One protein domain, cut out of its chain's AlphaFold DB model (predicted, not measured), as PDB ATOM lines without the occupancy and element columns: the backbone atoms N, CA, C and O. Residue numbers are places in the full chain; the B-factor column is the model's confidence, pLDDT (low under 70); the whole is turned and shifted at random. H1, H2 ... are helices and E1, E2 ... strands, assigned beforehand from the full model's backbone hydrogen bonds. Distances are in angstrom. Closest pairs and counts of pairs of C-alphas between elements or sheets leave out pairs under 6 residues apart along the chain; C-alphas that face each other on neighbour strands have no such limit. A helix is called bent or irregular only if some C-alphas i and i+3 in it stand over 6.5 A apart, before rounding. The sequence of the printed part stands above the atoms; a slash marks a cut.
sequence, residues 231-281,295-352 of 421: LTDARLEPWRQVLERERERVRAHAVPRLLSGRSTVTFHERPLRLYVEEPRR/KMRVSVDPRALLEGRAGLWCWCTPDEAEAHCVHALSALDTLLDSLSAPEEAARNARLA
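Overview. This is residues 231 to 281 and 295 to 352 of the 421 residues of the protein "Swim zinc finger domain protein" of Stigmatella aurantiaca (strain DW4/3-1) (UniProt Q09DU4). A four-stranded antiparallel sheet has helix H3 packed over one face, running across its strands, while the other face is bare of named helices. The long helix H1 runs side by side with H3, off the sheet, H4 stands crosswise near one end of this helix pair, by strand E1, and the short H2 lies by the sheet and H1. The printed part has 109 residues with four named helices and four named strands, in the order H1 E1 E2 E3 H2 E4 H3 H4; the sheet runs E1 E2 E3 E4, and the class is mixed, helices and strands. It is compact, with a radius of gyration of the C-alphas of 12.9 A, and rounded, spanning 33 by 32 by 25 A.

Along the chain. In the sheet, E1 is residues 264 to 269, 16.4 A long, beginning at C-alpha 264 (600.378, 321.362, 463.056). E2 is residues 272 to 277, 16.5 A, E3 residues 297 to 300, 9.7 A, and E4 residues 312 to 314, 6.9 A. H3 is residues 326 to 338, 18.3 A. H1, residues 234 to 251, measures 25.7 A from C-alpha 234 at (597.760, 302.624, 450.490). H2 is residues 302 to 306, 6.2 A. H4, residues 342 to 352, measures 15.1 A and ends at C-alpha 352 (605.005, 307.494, 450.461). H1 and H4 are irregular: C-alphas 235 and 238 are 7.4 A apart, and C-alphas 343 and 346 are 7.7 A apart.

Arrangement. E1 and E2 form a hairpin, with N 266 and O 275 at 2.8 A. E2 and E3 are antiparallel, with N 300 and O 274 at 2.8 A, as are E3 and E4, with N 299 and O 313 at 2.9 A. H3 and H4 lie on the same face of the sheet, two layers, helices on one face of a sheet. H3 has a height over the sheet of 8.7 A and lies over E2 and E3; it only just runs across the strands, at 62 degrees to E2 on the local plane. Its closest C-alphas to E2 are those of Ala 331 and Val 276, 5.6 A. H4 lies over E1 at a height over the sheet of 10.8 A. H2 only grazes the sheet, with residues 302 to 305. H1, not on the sheet, is the hub. It touches H3 at a shallow tilt of 20 degrees, opposite ways, the closest C-alphas being those of Arg 247 and Leu 332, 6.0 A. With residues 238 to 242 alone it touches H2, Val 242 and Leu 306 having the closest C-alphas, 6.4 A. H1 and H4 only just touch, with 3 pairs of C-alphas within 8 A, the closest those of Leu 236 and Ala 352, 5.8 A. In H2 and H3 every O i to N i+4 pair is within hydrogen-bond range; in H1 12 of 14 are, in H4 5 of 7.

Size, cuts and confidence. The two C-alphas farthest apart, those of Asp 319 and Pro 342, are 37.2 A apart. Residues 282 to 294 are not printed, and C-alphas 281 and 295 are 9.1 A apart across the cut. The links H1 to E1 and E4 to H3 are long. The model's pLDDT is under 70 at residues 280, 281 and 295.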
ATOM      1  N   LEU A 231     593.519 304.561 454.474       97.25
ATOM      2  CA  LEU A 231     594.619 305.473 454.143       97.25
ATOM      3  C   LEU A 231     594.271 306.283 452.896       97.25
ATOM      4  O   LEU A 231     593.694 305.740 451.955       97.25
ATOM      5  N   THR A 232     594.716 307.537 452.838       97.88
ATOM      6  CA  THR A 232     594.669 308.304 451.583       97.88
ATOM      7  C   THR A 232     595.665 307.775 450.547       97.88
ATOM      8  O   THR A 232     595.452 307.941 449.354       97.88
ATOM      9  N   ASP A 233     596.758 307.145 450.995       97.56
ATOM     10  CA  ASP A 233     597.725 306.446 450.144       97.56
ATOM     11  C   ASP A 233     598.030 305.063 450.736       97.56
ATOM     12  O   ASP A 233     598.622 304.948 451.812       97.56
ATOM     13  N   ALA A 234     597.630 304.005 450.028       96.06
ATOM     14  CA  ALA A 234     597.760 302.624 450.490       96.06
ATOM     15  C   ALA A 234     599.217 302.184 450.725       96.06
ATOM     16  O   ALA A 234     599.462 301.259 451.500       96.06
ATOM     17  N   ARG A 235     600.202 302.850 450.103       96.06
ATOM     18  CA  ARG A 235     601.631 302.541 450.290       96.06
ATOM     19  C   ARG A 235     602.117 302.865 451.704       96.06
ATOM     20  O   ARG A 235     603.154 302.354 452.107       96.06
ATOM     21  N   LEU A 236     601.385 303.687 452.462       97.56
ATOM     22  CA  LEU A 236     601.727 304.063 453.839       97.56
ATOM     23  C   LEU A 236     601.322 303.021 454.890       97.56
ATOM     24  O   LEU A 236     601.529 303.257 456.076       97.56
ATOM     25  N   GLU A 237     600.782 301.867 454.502       96.38
ATOM     26  CA  GLU A 237     600.386 300.825 455.457       96.38
ATOM     27  C   GLU A 237     601.539 300.355 456.375       96.38
ATOM     28  O   GLU A 237     601.331 300.306 457.588       96.38
ATOM     29  N   PRO A 238     602.784 300.132 455.895       96.06
ATOM     30  CA  PRO A 238     603.908 299.832 456.787       96.06
ATOM     31  C   PRO A 238     604.212 300.969 457.773       96.06
ATOM     32  O   PRO A 238     604.589 300.732 458.919       96.06
ATOM     33  N   TRP A 239     604.023 302.219 457.342       97.25
ATOM     34  CA  TRP A 239     604.236 303.393 458.184       97.25
ATOM     35  C   TRP A 239     603.163 303.526 459.271       97.25
ATOM     36  O   TRP A 239     603.494 303.798 460.424       97.25
ATOM     37  N   ARG A 240     601.892 303.250 458.948       96.62
ATOM     38  CA  ARG A 240     600.807 303.159 459.937       96.62
ATOM     39  C   ARG A 240     601.143 302.144 461.031       96.62
ATOM     40  O   ARG A 240     601.055 302.484 462.204       96.62
ATOM     41  N   GLN A 241     601.581 300.943 460.655       96.06
ATOM     42  CA  GLN A 241     601.915 299.876 461.609       96.06
ATOM     43  C   GLN A 241     603.074 300.260 462.538       96.06
ATOM     44  O   GLN A 241     603.077 299.921 463.720       96.06
ATOM     45  N   VAL A 242     604.076 300.980 462.025       97.25
ATOM     46  CA  VAL A 242     605.160 301.537 462.849       97.25
ATOM     47  C   VAL A 242     604.619 302.572 463.833       97.25
ATOM     48  O   VAL A 242     604.905 302.473 465.020       97.25
ATOM     49  N   LEU A 243     603.798 303.520 463.372       97.44
ATOM     50  CA  LEU A 243     603.201 304.531 464.244       97.44
ATOM     51  C   LEU A 243     602.319 303.920 465.339       97.44
ATOM     52  O   LEU A 243     602.334 304.409 466.463       97.44
ATOM     53  N   GLU A 244     601.564 302.862 465.041       95.50
ATOM     54  CA  GLU A 244     600.737 302.161 466.029       95.50
ATOM     55  C   GLU A 244     601.580 301.464 467.100       95.50
ATOM     56  O   GLU A 244     601.287 301.616 468.287       95.50
ATOM     57  N   ARG A 245     602.661 300.778 466.704       96.06
ATOM     58  CA  ARG A 245     603.609 300.163 467.649       96.06
ATOM     59  C   ARG A 245     604.284 301.206 468.534       96.06
ATOM     60  O   ARG A 245     604.336 301.048 469.750       96.06
ATOM     61  N   GLU A 246     604.750 302.301 467.938       96.81
ATOM     62  CA  GLU A 246     605.347 303.406 468.692       96.81
ATOM     63  C   GLU A 246     604.342 304.060 469.637       96.81
ATOM     64  O   GLU A 246     604.673 304.393 470.774       96.81
ATOM     65  N   ARG A 247     603.087 304.206 469.204       96.00
ATOM     66  CA  ARG A 247     602.017 304.744 470.044       96.00
ATOM     67  C   ARG A 247     601.786 303.856 471.258       96.00
ATOM     68  O   ARG A 247     601.670 304.386 472.356       96.00
ATOM     69  N   GLU A 248     601.736 302.539 471.084       95.38
ATOM     70  CA  GLU A 248     601.583 301.582 472.184       95.38
ATOM     71  C   GLU A 248     602.762 301.653 473.170       95.38
ATOM     72  O   GLU A 248     602.548 301.784 474.378       95.38
ATOM     73  N   ARG A 249     604.000 301.692 472.658       95.38
ATOM     74  CA  ARG A 249     605.221 301.864 473.465       95.38
ATOM     75  C   ARG A 249     605.178 303.141 474.313       95.38
ATOM     76  O   ARG A 249     605.468 303.109 475.512       95.38
ATOM     77  N   VAL A 250     604.796 304.269 473.712       95.00
ATOM     78  CA  VAL A 250     604.678 305.553 474.420       95.00
ATOM     79  C   VAL A 250     603.500 305.536 475.401       95.00
ATOM     80  O   VAL A 250     603.632 306.017 476.526       95.00
ATOM     81  N   ARG A 251     602.360 304.942 475.025       93.88
ATOM     82  CA  ARG A 251     601.150 304.840 475.860       93.88
ATOM     83  C   ARG A 251     601.377 304.061 477.160       93.88
ATOM     84  O   ARG A 251     600.685 304.337 478.141       93.88
ATOM     85  N   ALA A 252     602.351 303.151 477.197       92.25
ATOM     86  CA  ALA A 252     602.767 302.461 478.421       92.25
ATOM     87  C   ALA A 252     603.357 303.407 479.490       92.25
ATOM     88  O   ALA A 252     603.345 303.077 480.673       92.25
ATOM     89  N   HIS A 253     603.836 304.588 479.085       89.38
ATOM     90  CA  HIS A 253     604.495 305.565 479.959       89.38
ATOM     91  C   HIS A 253     603.751 306.905 480.047       89.38
ATOM     92  O   HIS A 253     603.955 307.666 480.993       89.38
ATOM     93  N   ALA A 254     602.889 307.204 479.075       89.69
ATOM     94  CA  ALA A 254     602.127 308.442 478.999       89.69
ATOM     95  C   ALA A 254     600.622 308.186 478.910       89.69
ATOM     96  O   ALA A 254     600.156 307.230 478.290       89.69
ATOM     97  N   VAL A 255     599.851 309.097 479.498       89.94
ATOM     98  CA  VAL A 255     598.387 309.067 479.467       89.94
ATOM     99  C   VAL A 255     597.890 310.001 478.356       89.94
ATOM    100  O   VAL A 255     598.399 311.121 478.245       89.94
ATOM    101  N   PRO A 256     596.932 309.579 477.508       89.31
ATOM    102  CA  PRO A 256     596.407 310.415 476.441       89.31
ATOM    103  C   PRO A 256     595.666 311.613 477.023       89.31
ATOM    104  O   PRO A 256     595.030 311.539 478.075       89.31
ATOM    105  N   ARG A 257     595.711 312.727 476.295       86.38
ATOM    106  CA  ARG A 257     594.982 313.945 476.638       86.38
ATOM    107  C   ARG A 257     594.332 314.539 475.403       86.38
ATOM    108  O   ARG A 257     594.897 314.492 474.313       86.38
ATOM    109  N   LEU A 258     593.170 315.152 475.590       85.06
ATOM    110  CA  LEU A 258     592.508 315.882 474.520       85.06
ATOM    111  C   LEU A 258     593.109 317.290 474.386       85.06
ATOM    112  O   LEU A 258     593.097 318.079 475.338       85.06
ATOM    113  N   LEU A 259     593.638 317.605 473.202       79.12
ATOM    114  CA  LEU A 259     594.190 318.921 472.882       79.12
ATOM    115  C   LEU A 259     593.073 319.927 472.567       79.12
ATOM    116  O   LEU A 259     592.018 319.574 472.047       79.12
ATOM    117  N   SER A 260     593.310 321.208 472.861       71.62
ATOM    118  CA  SER A 260     592.339 322.294 472.644       71.62
ATOM    119  C   SER A 260     592.195 322.729 471.180       71.62
ATOM    120  O   SER A 260     591.428 323.640 470.885       71.62
ATOM    121  N   GLY A 261     592.960 322.132 470.268       75.88
ATOM    122  CA  GLY A 261     592.973 322.456 468.847       75.88
ATOM    123  C   GLY A 261     593.732 321.402 468.047       75.88
ATOM    124  O   GLY A 261     594.260 320.444 468.612       75.88
ATOM    125  N   ARG A 262     593.796 321.588 466.725       80.50
ATOM    126  CA  ARG A 262     594.567 320.707 465.843       80.50
ATOM    127  C   ARG A 262     596.062 321.008 465.963       80.50
ATOM    128  O   ARG A 262     596.473 322.166 465.889       80.50
ATOM    129  N   SER A 263     596.860 319.958 466.124       87.38
ATOM    130  CA  SER A 263     598.315 320.035 465.998       87.38
ATOM    131  C   SER A 263     598.706 320.349 464.555       87.38
ATOM    132  O   SER A 263     598.020 319.962 463.610       87.38
ATOM    133  N   THR A 264     599.821 321.052 464.378       86.38
ATOM    134  CA  THR A 264     600.378 321.362 463.056       86.38
ATOM    135  C   THR A 264     601.485 320.371 462.728       86.38
ATOM    136  O   THR A 264     602.389 320.174 463.536       86.38
ATOM    137  N   VAL A 265     601.448 319.775 461.537       89.19
ATOM    138  CA  VAL A 265     602.501 318.871 461.056       89.19
ATOM    139  C   VAL A 265     603.328 319.589 459.993       89.19
ATOM    140  O   VAL A 265     602.825 319.933 458.927       89.19
ATOM    141  N   THR A 266     604.608 319.809 460.282       86.94
ATOM    142  CA  THR A 266     605.578 320.374 459.338       86.94
ATOM    143  C   THR A 266     606.417 319.255 458.734       86.94
ATOM    144  O   THR A 266     606.918 318.387 459.447       86.94
ATOM    145  N   PHE A 267     606.584 319.291 457.417       86.38
ATOM    146  CA  PHE A 267     607.220 318.244 456.626       86.38
ATOM    147  C   PHE A 267     608.530 318.753 456.019       86.38
ATOM    148  O   PHE A 267     608.524 319.710 455.249       86.38
ATOM    149  N   HIS A 268     609.652 318.118 456.361       87.62
ATOM    150  CA  HIS A 268     610.960 318.381 455.763       87.62
ATOM    151  C   HIS A 268     611.405 317.165 454.962       87.62
ATOM    152  O   HIS A 268     611.425 316.058 455.486       87.62
ATOM    153  N   GLU A 269     611.793 317.368 453.704       86.31
ATOM    154  CA  GLU A 269     612.151 316.263 452.807       86.31
ATOM    155  C   GLU A 269     613.621 315.832 452.916       86.31
ATOM    156  O   GLU A 269     613.955 314.688 452.609       86.31
ATOM    157  N   ARG A 270     614.522 316.744 453.313       82.12
ATOM    158  CA  ARG A 270     615.980 316.529 453.288       82.12
ATOM    159  C   ARG A 270     616.672 317.147 454.517       82.12
ATOM    160  O   ARG A 270     616.868 318.360 454.531       82.12
ATOM    161  N   PRO A 271     617.076 316.338 455.516       85.06
ATOM    162  CA  PRO A 271     616.692 314.933 455.708       85.06
ATOM    163  C   PRO A 271     615.184 314.793 455.970       85.06
ATOM    164  O   PRO A 271     614.553 315.740 456.441       85.06
ATOM    165  N   LEU A 272     614.611 313.614 455.688       87.62
ATOM    166  CA  LEU A 272     613.193 313.358 455.946       87.62
ATOM    167  C   LEU A 272     612.898 313.475 457.451       87.62
ATOM    168  O   LEU A 272     613.395 312.683 458.258       87.62
ATOM    169  N   ARG A 273     612.099 314.477 457.824       92.62
ATOM    170  CA  ARG A 273     611.691 314.764 459.204       92.62
ATOM    171  C   ARG A 273     610.253 315.266 459.232       92.62
ATOM    172  O   ARG A 273     609.873 316.121 458.432       92.62
ATOM    173  N   LEU A 274     609.477 314.768 460.189       92.81
ATOM    174  CA  LEU A 274     608.173 315.328 460.533       92.81
ATOM    175  C   LEU A 274     608.310 316.063 461.860       92.81
ATOM    176  O   LEU A 274     608.876 315.530 462.811       92.81
ATOM    177  N   TYR A 275     607.786 317.277 461.929       91.25
ATOM    178  CA  TYR A 275     607.678 318.016 463.178       91.25
ATOM    179  C   TYR A 275     606.212 318.201 463.508       91.25
ATOM    180  O   TYR A 275     605.484 318.821 462.735       91.25
ATOM    181  N   VAL A 276     605.785 317.677 464.649       92.25
ATOM    182  CA  VAL A 276     604.423 317.871 465.138       92.25
ATOM    183  C   VAL A 276     604.456 318.916 466.234       92.25
ATOM    184  O   VAL A 276     605.112 318.730 467.257       92.25
ATOM    185  N   GLU A 277     603.780 320.032 465.996       87.81
ATOM    186  CA  GLU A 277     603.612 321.108 466.962       87.81
ATOM    187  C   GLU A 277     602.218 321.022 467.564       87.81
ATOM    188  O   GLU A 277     601.221 321.098 466.843       87.81
ATOM    189  N   GLU A 278     602.140 320.907 468.886       85.44
ATOM    190  CA  GLU A 278     600.859 321.057 469.564       85.44
ATOM    191  C   GLU A 278     600.293 322.468 469.331       85.44
ATOM    192  O   GLU A 278     601.060 323.437 469.196       85.44
ATOM    193  N   PRO A 279     598.954 322.623 469.296       73.31
ATOM    194  CA  PRO A 279     598.351 323.943 469.238       73.31
ATOM    195  C   PRO A 279     598.895 324.767 470.401       73.31
ATOM    196  O   PRO A 279     598.919 324.312 471.551       73.31
ATOM    197  N   ARG A 280     599.335 325.999 470.107       61.47
ATOM    198  CA  ARG A 280     599.700 326.942 471.168       61.47
ATOM    199  C   ARG A 280     598.548 326.964 472.161       61.47
ATOM    200  O   ARG A 280     597.400 327.151 471.756       61.47
ATOM    201  N   ARG A 281     598.856 326.785 473.448       56.97
ATOM    202  CA  ARG A 281     597.891 327.061 474.511       56.97
ATOM    203  C   ARG A 281     597.485 328.519 474.314       56.97
ATOM    204  O   ARG A 281     598.294 329.411 474.557       56.97
ATOM    205  N   LYS A 295     607.097 326.295 471.402       59.25
ATOM    206  CA  LYS A 295     606.052 325.443 470.843       59.25
ATOM    207  C   LYS A 295     606.483 324.010 471.132       59.25
ATOM    208  O   LYS A 295     607.585 323.632 470.733       59.25
ATOM    209  N   MET A 296     605.652 323.254 471.845       73.44
ATOM    210  CA  MET A 296     605.964 321.860 472.132       73.44
ATOM    211  C   MET A 296     605.990 321.133 470.796       73.44
ATOM    212  O   MET A 296     604.958 320.960 470.145       73.44
ATOM    213  N   ARG A 297     607.207 320.824 470.352       84.00
ATOM    214  CA  ARG A 297     607.502 320.262 469.044       84.00
ATOM    215  C   ARG A 297     608.117 318.891 469.253       84.00
ATOM    216  O   ARG A 297     609.147 318.759 469.912       84.00
ATOM    217  N   VAL A 298     607.491 317.887 468.660       90.50
ATOM    218  CA  VAL A 298     608.024 316.528 468.585       90.50
ATOM    219  C   VAL A 298     608.644 316.344 467.212       90.50
ATOM    220  O   VAL A 298     608.014 316.657 466.201       90.50
ATOM    221  N   SER A 299     609.885 315.866 467.174       92.06
ATOM    222  CA  SER A 299     610.539 315.463 465.933       92.06
ATOM    223  C   SER A 299     610.365 313.967 465.734       92.06
ATOM    224  O   SER A 299     610.602 313.182 466.652       92.06
ATOM    225  N   VAL A 300     609.951 313.591 464.530       95.44
ATOM    226  CA  VAL A 300     609.802 312.206 464.098       95.44
ATOM    227  C   VAL A 300     610.721 311.976 462.905       95.44
ATOM    228  O   VAL A 300     610.696 312.740 461.934       95.44
ATOM    229  N   ASP A 301     611.530 310.926 462.983       94.44
ATOM    230  CA  ASP A 301     612.332 310.366 461.902       94.44
ATOM    231  C   ASP A 301     611.618 309.128 461.340       94.44
ATOM    232  O   ASP A 301     611.745 308.038 461.903       94.44
ATOM    233  N   PRO A 302     610.881 309.261 460.223       95.12
ATOM    234  CA  PRO A 302     610.154 308.134 459.656       95.12
ATOM    235  C   PRO A 302     611.059 306.965 459.254       95.12
ATOM    236  O   PRO A 302     610.649 305.814 459.369       95.12
ATOM    237  N   ARG A 303     612.292 307.240 458.801       92.19
ATOM    238  CA  ARG A 303     613.224 306.194 458.358       92.19
ATOM    239  C   ARG A 303     613.784 305.426 459.543       92.19
ATOM    240  O   ARG A 303     613.761 304.203 459.521       92.19
ATOM    241  N   ALA A 304     614.214 306.131 460.591       92.69
ATOM    242  CA  ALA A 304     614.684 305.477 461.809       92.69
ATOM    243  C   ALA A 304     613.610 304.560 462.403       92.69
ATOM    244  O   ALA A 304     613.901 303.403 462.689       92.69
ATOM    245  N   LEU A 305     612.363 305.031 462.493       94.75
ATOM    246  CA  LEU A 305     611.272 304.223 463.036       94.75
ATOM    247  C   LEU A 305     610.928 303.009 462.156       94.75
ATOM    248  O   LEU A 305     610.680 301.925 462.678       94.75
ATOM    249  N   LEU A 306     610.952 303.149 460.824       93.81
ATOM    250  CA  LEU A 306     610.784 302.009 459.908       93.81
ATOM    251  C   LEU A 306     611.898 300.964 460.062       93.81
ATOM    252  O   LEU A 306     611.639 299.771 459.927       93.81
ATOM    253  N   GLU A 307     613.113 301.406 460.375       91.44
ATOM    254  CA  GLU A 307     614.277 300.553 460.638       91.44
ATOM    255  C   GLU A 307     614.299 299.982 462.071       91.44
ATOM    256  O   GLU A 307     615.225 299.252 462.419       91.44
ATOM    257  N   GLY A 308     613.311 300.307 462.916       90.56
ATOM    258  CA  GLY A 308     613.274 299.888 464.322       90.56
ATOM    259  C   GLY A 308     614.327 300.573 465.202       90.56
ATOM    260  O   GLY A 308     614.720 300.032 466.232       90.56
ATOM    261  N   ARG A 309     614.821 301.742 464.782       92.00
ATOM    262  CA  ARG A 309     615.744 302.591 465.542       92.00
ATOM    263  C   ARG A 309     614.992 303.739 466.212       92.00
ATOM    264  O   ARG A 309     613.938 304.161 465.741       92.00
ATOM    265  N   ALA A 310     615.628 304.331 467.222       89.69
ATOM    266  CA  ALA A 310     615.153 305.549 467.864       89.69
ATOM    267  C   ALA A 310     614.910 306.670 466.843       89.69
ATOM    268  O   ALA A 310     615.828 307.127 466.154       89.69
ATOM    269  N   GLY A 311     613.654 307.103 466.747       91.81
ATOM    270  CA  GLY A 311     613.217 308.116 465.788       91.81
ATOM    271  C   GLY A 311     612.216 309.121 466.346       91.81
ATOM    272  O   GLY A 311     611.680 309.914 465.578       91.81
ATOM    273  N   LEU A 312     611.959 309.110 467.655       94.06
ATOM    274  CA  LEU A 312     611.070 310.055 468.331       94.06
ATOM    275  C   LEU A 312     611.855 310.898 469.324       94.06
ATOM    276  O   LEU A 312     612.426 310.369 470.276       94.06
ATOM    277  N   TRP A 313     611.820 312.213 469.139       90.56
ATOM    278  CA  TRP A 313     612.483 313.153 470.030       90.56
ATOM    279  C   TRP A 313     611.528 314.245 470.503       90.56
ATOM    280  O   TRP A 313     610.755 314.812 469.725       90.56
ATOM    281  N   CYS A 314     611.608 314.561 471.789       86.06
ATOM    282  CA  CYS A 314     610.878 315.645 472.419       86.06
ATOM    283  C   CYS A 314     611.753 316.268 473.506       86.06
ATOM    284  O   CYS A 314     612.401 315.552 474.267       86.06
ATOM    285  N   TRP A 315     611.699 317.593 473.639       77.31
ATOM    286  CA  TRP A 315     612.429 318.320 474.681       77.31
ATOM    287  C   TRP A 315     612.064 317.883 476.112       77.31
ATOM    288  O   TRP A 315     612.843 318.087 477.032       77.31
ATOM    289  N   CYS A 316     610.901 317.258 476.323       74.19
ATOM    290  CA  CYS A 316     610.487 316.755 477.639       74.19
ATOM    291  C   CYS A 316     611.317 315.577 478.161       74.19
ATOM    292  O   CYS A 316     611.211 315.245 479.338       74.19
ATOM    293  N   THR A 317     612.085 314.923 477.294       73.56
ATOM    294  CA  THR A 317     612.926 313.770 477.626       73.56
ATOM    295  C   THR A 317     614.306 313.976 476.989       73.56
ATOM    296  O   THR A 317     614.651 313.261 476.050       73.56
ATOM    297  N   PRO A 318     615.065 315.011 477.409       70.31
ATOM    298  CA  PRO A 318     616.289 315.419 476.719       70.31
ATOM    299  C   PRO A 318     617.435 314.417 476.905       70.31
ATOM    300  O   PRO A 318     618.257 314.268 476.005       70.31
ATOM    301  N   ASP A 319     617.455 313.709 478.038       73.88
ATOM    302  CA  ASP A 319     618.499 312.742 478.404       73.88
ATOM    303  C   ASP A 319     618.190 311.314 477.935       73.88
ATOM    304  O   ASP A 319     618.922 310.371 478.240       73.88
ATOM    305  N   GLU A 320     617.092 311.129 477.203       76.06
ATOM    306  CA  GLU A 320     616.633 309.815 476.777       76.06
ATOM    307  C   GLU A 320     616.806 309.612 475.279       76.06
ATOM    308  O   GLU A 320     616.604 310.517 474.470       76.06
ATOM    309  N   ALA A 321     617.137 308.376 474.905       78.69
ATOM    310  CA  ALA A 321     617.283 307.998 473.507       78.69
ATOM    311  C   ALA A 321     615.958 308.098 472.730       78.69
ATOM    312  O   ALA A 321     615.975 308.356 471.529       78.69
ATOM    313  N   GLU A 322     614.816 307.914 473.403       85.56
ATOM    314  CA  GLU A 322     613.488 307.957 472.793       85.56
ATOM    315  C   GLU A 322     612.477 308.689 473.669       85.56
ATOM    316  O   GLU A 322     612.352 308.433 474.864       85.56
ATOM    317  N   ALA A 323     611.670 309.542 473.044       89.00
ATOM    318  CA  ALA A 323     610.596 310.220 473.749       89.00
ATOM    319  C   ALA A 323     609.469 309.254 474.154       89.00
ATOM    320  O   ALA A 323     608.946 308.503 473.325       89.00
ATOM    321  N   HIS A 324     609.049 309.343 475.421       91.19
ATOM    322  CA  HIS A 324     607.906 308.610 475.986       91.19
ATOM    323  C   HIS A 324     606.885 309.525 476.693       91.19
ATOM    324  O   HIS A 324     606.066 309.075 477.488       91.19
ATOM    325  N   CYS A 325     606.938 310.834 476.437       87.19
ATOM    326  CA  CYS A 325     606.077 311.817 477.093       87.19
ATOM    327  C   CYS A 325     604.692 311.952 476.433       87.19
ATOM    328  O   CYS A 325     604.459 311.509 475.308       87.19
ATOM    329  N   VAL A 326     603.786 312.672 477.104       87.69
ATOM    330  CA  VAL A 326     602.443 312.980 476.582       87.69
ATOM    331  C   VAL A 326     602.468 313.715 475.235       87.69
ATOM    332  O   VAL A 326     601.631 313.443 474.380       87.69
ATOM    333  N   HIS A 327     603.464 314.574 474.994       88.75
ATOM    334  CA  HIS A 327     603.625 315.271 473.713       88.75
ATOM    335  C   HIS A 327     603.935 314.291 472.576       88.75
ATOM    336  O   HIS A 327     603.392 314.426 471.481       88.75
ATOM    337  N   ALA A 328     604.775 313.280 472.834       93.00
ATOM    338  CA  ALA A 328     605.074 312.232 471.862       93.00
ATOM    339  C   ALA A 328     603.823 311.403 471.544       93.00
ATOM    340  O   ALA A 328     603.552 311.142 470.374       93.00
ATOM    341  N   LEU A 329     603.014 311.074 472.558       94.31
ATOM    342  CA  LEU A 329     601.749 310.364 472.361       94.31
ATOM    343  C   LEU A 329     600.781 311.174 471.484       94.31
ATOM    344  O   LEU A 329     600.292 310.671 470.475       94.31
ATOM    345  N   SER A 330     600.579 312.455 471.806       92.25
ATOM    346  CA  SER A 330     599.737 313.357 471.013       92.25
ATOM    347  C   SER A 330     600.261 313.569 469.587       92.25
ATOM    348  O   SER A 330     599.471 313.715 468.650       92.25
ATOM    349  N   ALA A 331     601.582 313.567 469.391       94.56
ATOM    350  CA  ALA A 331     602.188 313.650 468.068       94.56
ATOM    351  C   ALA A 331     601.913 312.398 467.226       94.56
ATOM    352  O   ALA A 331     601.558 312.518 466.054       94.56
ATOM    353  N   LEU A 332     602.023 311.210 467.823       95.94
ATOM    354  CA  LEU A 332     601.711 309.942 467.162       95.94
ATOM    355  C   LEU A 332     600.226 309.846 466.799       95.94
ATOM    356  O   LEU A 332     599.909 309.481 465.668       95.94
ATOM    357  N   ASP A 333     599.329 310.256 467.702       94.06
ATOM    358  CA  ASP A 333     597.890 310.360 467.420       94.06
ATOM    359  C   ASP A 333     597.615 311.293 466.234       94.06
ATOM    360  O   ASP A 333     596.916 310.916 465.293       94.06
ATOM    361  N   THR A 334     598.242 312.475 466.230       94.19
ATOM    362  CA  THR A 334     598.120 313.447 465.133       94.19
ATOM    363  C   THR A 334     598.573 312.845 463.802       94.19
ATOM    364  O   THR A 334     597.892 312.994 462.788       94.19
ATOM    365  N   LEU A 335     599.727 312.169 463.783       96.12
ATOM    366  CA  LEU A 335     600.253 311.563 462.562       96.12
ATOM    367  C   LEU A 335     599.339 310.449 462.057       96.12
ATOM    368  O   LEU A 335     599.028 310.446 460.867       96.12
ATOM    369  N   LEU A 336     598.872 309.564 462.943       94.94
ATOM    370  CA  LEU A 336     597.933 308.489 462.613       94.94
ATOM    371  C   LEU A 336     596.637 309.026 462.004       94.94
ATOM    372  O   LEU A 336     596.190 308.510 460.980       94.94
ATOM    373  N   ASP A 337     596.059 310.071 462.596       92.56
ATOM    374  CA  ASP A 337     594.833 310.698 462.092       92.56
ATOM    375  C   ASP A 337     595.061 311.325 460.715       92.56
ATOM    376  O   ASP A 337     594.233 311.214 459.808       92.56
ATOM    377  N   SER A 338     596.239 311.914 460.524       94.62
ATOM    378  CA  SER A 338     596.591 312.580 459.281       94.62
ATOM    379  C   SER A 338     596.761 311.638 458.085       94.62
ATOM    380  O   SER A 338     596.601 312.075 456.948       94.62
ATOM    381  N   LEU A 339     597.031 310.346 458.309       96.50
ATOM    382  CA  LEU A 339     597.173 309.353 457.233       96.50
ATOM    383  C   LEU A 339     595.865 309.075 456.479       96.50
ATOM    384  O   LEU A 339     595.881 308.545 455.367       96.50
ATOM    385  N   SER A 340     594.738 309.416 457.098       95.31
ATOM    386  CA  SER A 340     593.396 309.212 456.557       95.31
ATOM    387  C   SER A 340     592.657 310.519 456.267       95.31
ATOM    388  O   SER A 340     591.541 310.483 455.754       95.31
ATOM    389  N   ALA A 341     593.262 311.664 456.586       94.12
ATOM    390  CA  ALA A 341     592.680 312.981 456.380       94.12
ATOM    391  C   ALA A 341     592.735 313.365 454.887       94.12
ATOM    392  O   ALA A 341     593.839 313.490 454.344       94.12
ATOM    393  N   PRO A 342     591.591 313.566 454.199       95.38
ATOM    394  CA  PRO A 342     591.577 313.917 452.778       95.38
ATOM    395  C   PRO A 342     592.366 315.191 452.463       95.38
ATOM    396  O   PRO A 342     593.027 315.265 451.429       95.38
ATOM    397  N   GLU A 343     592.352 316.168 453.373       94.81
ATOM    398  CA  GLU A 343     593.111 317.413 453.246       94.81
ATOM    399  C   GLU A 343     594.636 317.200 453.236       94.81
ATOM    400  O   GLU A 343     595.371 318.045 452.732       94.81
ATOM    401  N   GLU A 344     595.114 316.049 453.718       94.69
ATOM    402  CA  GLU A 344     596.534 315.687 453.778       94.69
ATOM    403  C   GLU A 344     596.965 314.710 452.676       94.69
ATOM    404  O   GLU A 344     598.126 314.295 452.631       94.69
ATOM    405  N   ALA A 345     596.064 314.351 451.753       95.81
ATOM    406  CA  ALA A 345     596.319 313.324 450.743       95.81
ATOM    407  C   ALA A 345     597.577 313.603 449.900       95.81
ATOM    408  O   ALA A 345     598.366 312.693 449.647       95.81
ATOM    409  N   ALA A 346     597.816 314.865 449.525       96.25
ATOM    410  CA  ALA A 346     599.005 315.261 448.768       96.25
ATOM    411  C   ALA A 346     600.306 315.071 449.571       96.25
ATOM    412  O   ALA A 346     601.289 314.535 449.051       96.25
ATOM    413  N   ARG A 347     600.310 315.451 450.858       95.00
ATOM    414  CA  ARG A 347     601.456 315.236 451.753       95.00
ATOM    415  C   ARG A 347     601.705 313.745 451.962       95.00
ATOM    416  O   ARG A 347     602.852 313.311 451.927       95.00
ATOM    417  N   ASN A 348     600.644 312.962 452.135       96.94
ATOM    418  CA  ASN A 348     600.722 311.516 452.320       96.94
ATOM    419  C   ASN A 348     601.290 310.822 451.072       96.94
ATOM    420  O   ASN A 348     602.202 310.003 451.190       96.94
ATOM    421  N   ALA A 349     600.852 311.214 449.873       97.69
ATOM    422  CA  ALA A 349     601.421 310.709 448.625       97.69
ATOM    423  C   ALA A 349     602.916 311.043 448.489       97.69
ATOM    424  O   ALA A 349     603.713 310.193 448.083       97.69
ATOM    425  N   ARG A 350     603.324 312.261 448.882       96.69
ATOM    426  CA  ARG A 350     604.736 312.664 448.880       96.69
ATOM    427  C   ARG A 350     605.563 311.898 449.914       96.69
ATOM    428  O   ARG A 350     606.669 311.465 449.603       96.69
ATOM    429  N   LEU A 351     605.027 311.692 451.115       96.56
ATOM    430  CA  LEU A 351     605.663 310.887 452.157       96.56
ATOM    431  C   LEU A 351     605.884 309.443 451.680       96.56
ATOM    432  O   LEU A 351     606.978 308.912 451.852       96.56
ATOM    433  N   ALA A 352     604.888 308.835 451.029       97.19
ATOM    434  CA  ALA A 352     605.005 307.494 450.461       97.19
ATOM    435  C   ALA A 352     606.105 307.407 449.391       97.19
ATOM    436  O   ALA A 352     606.877 306.446 449.366       97.19
TER     437      ALA A 352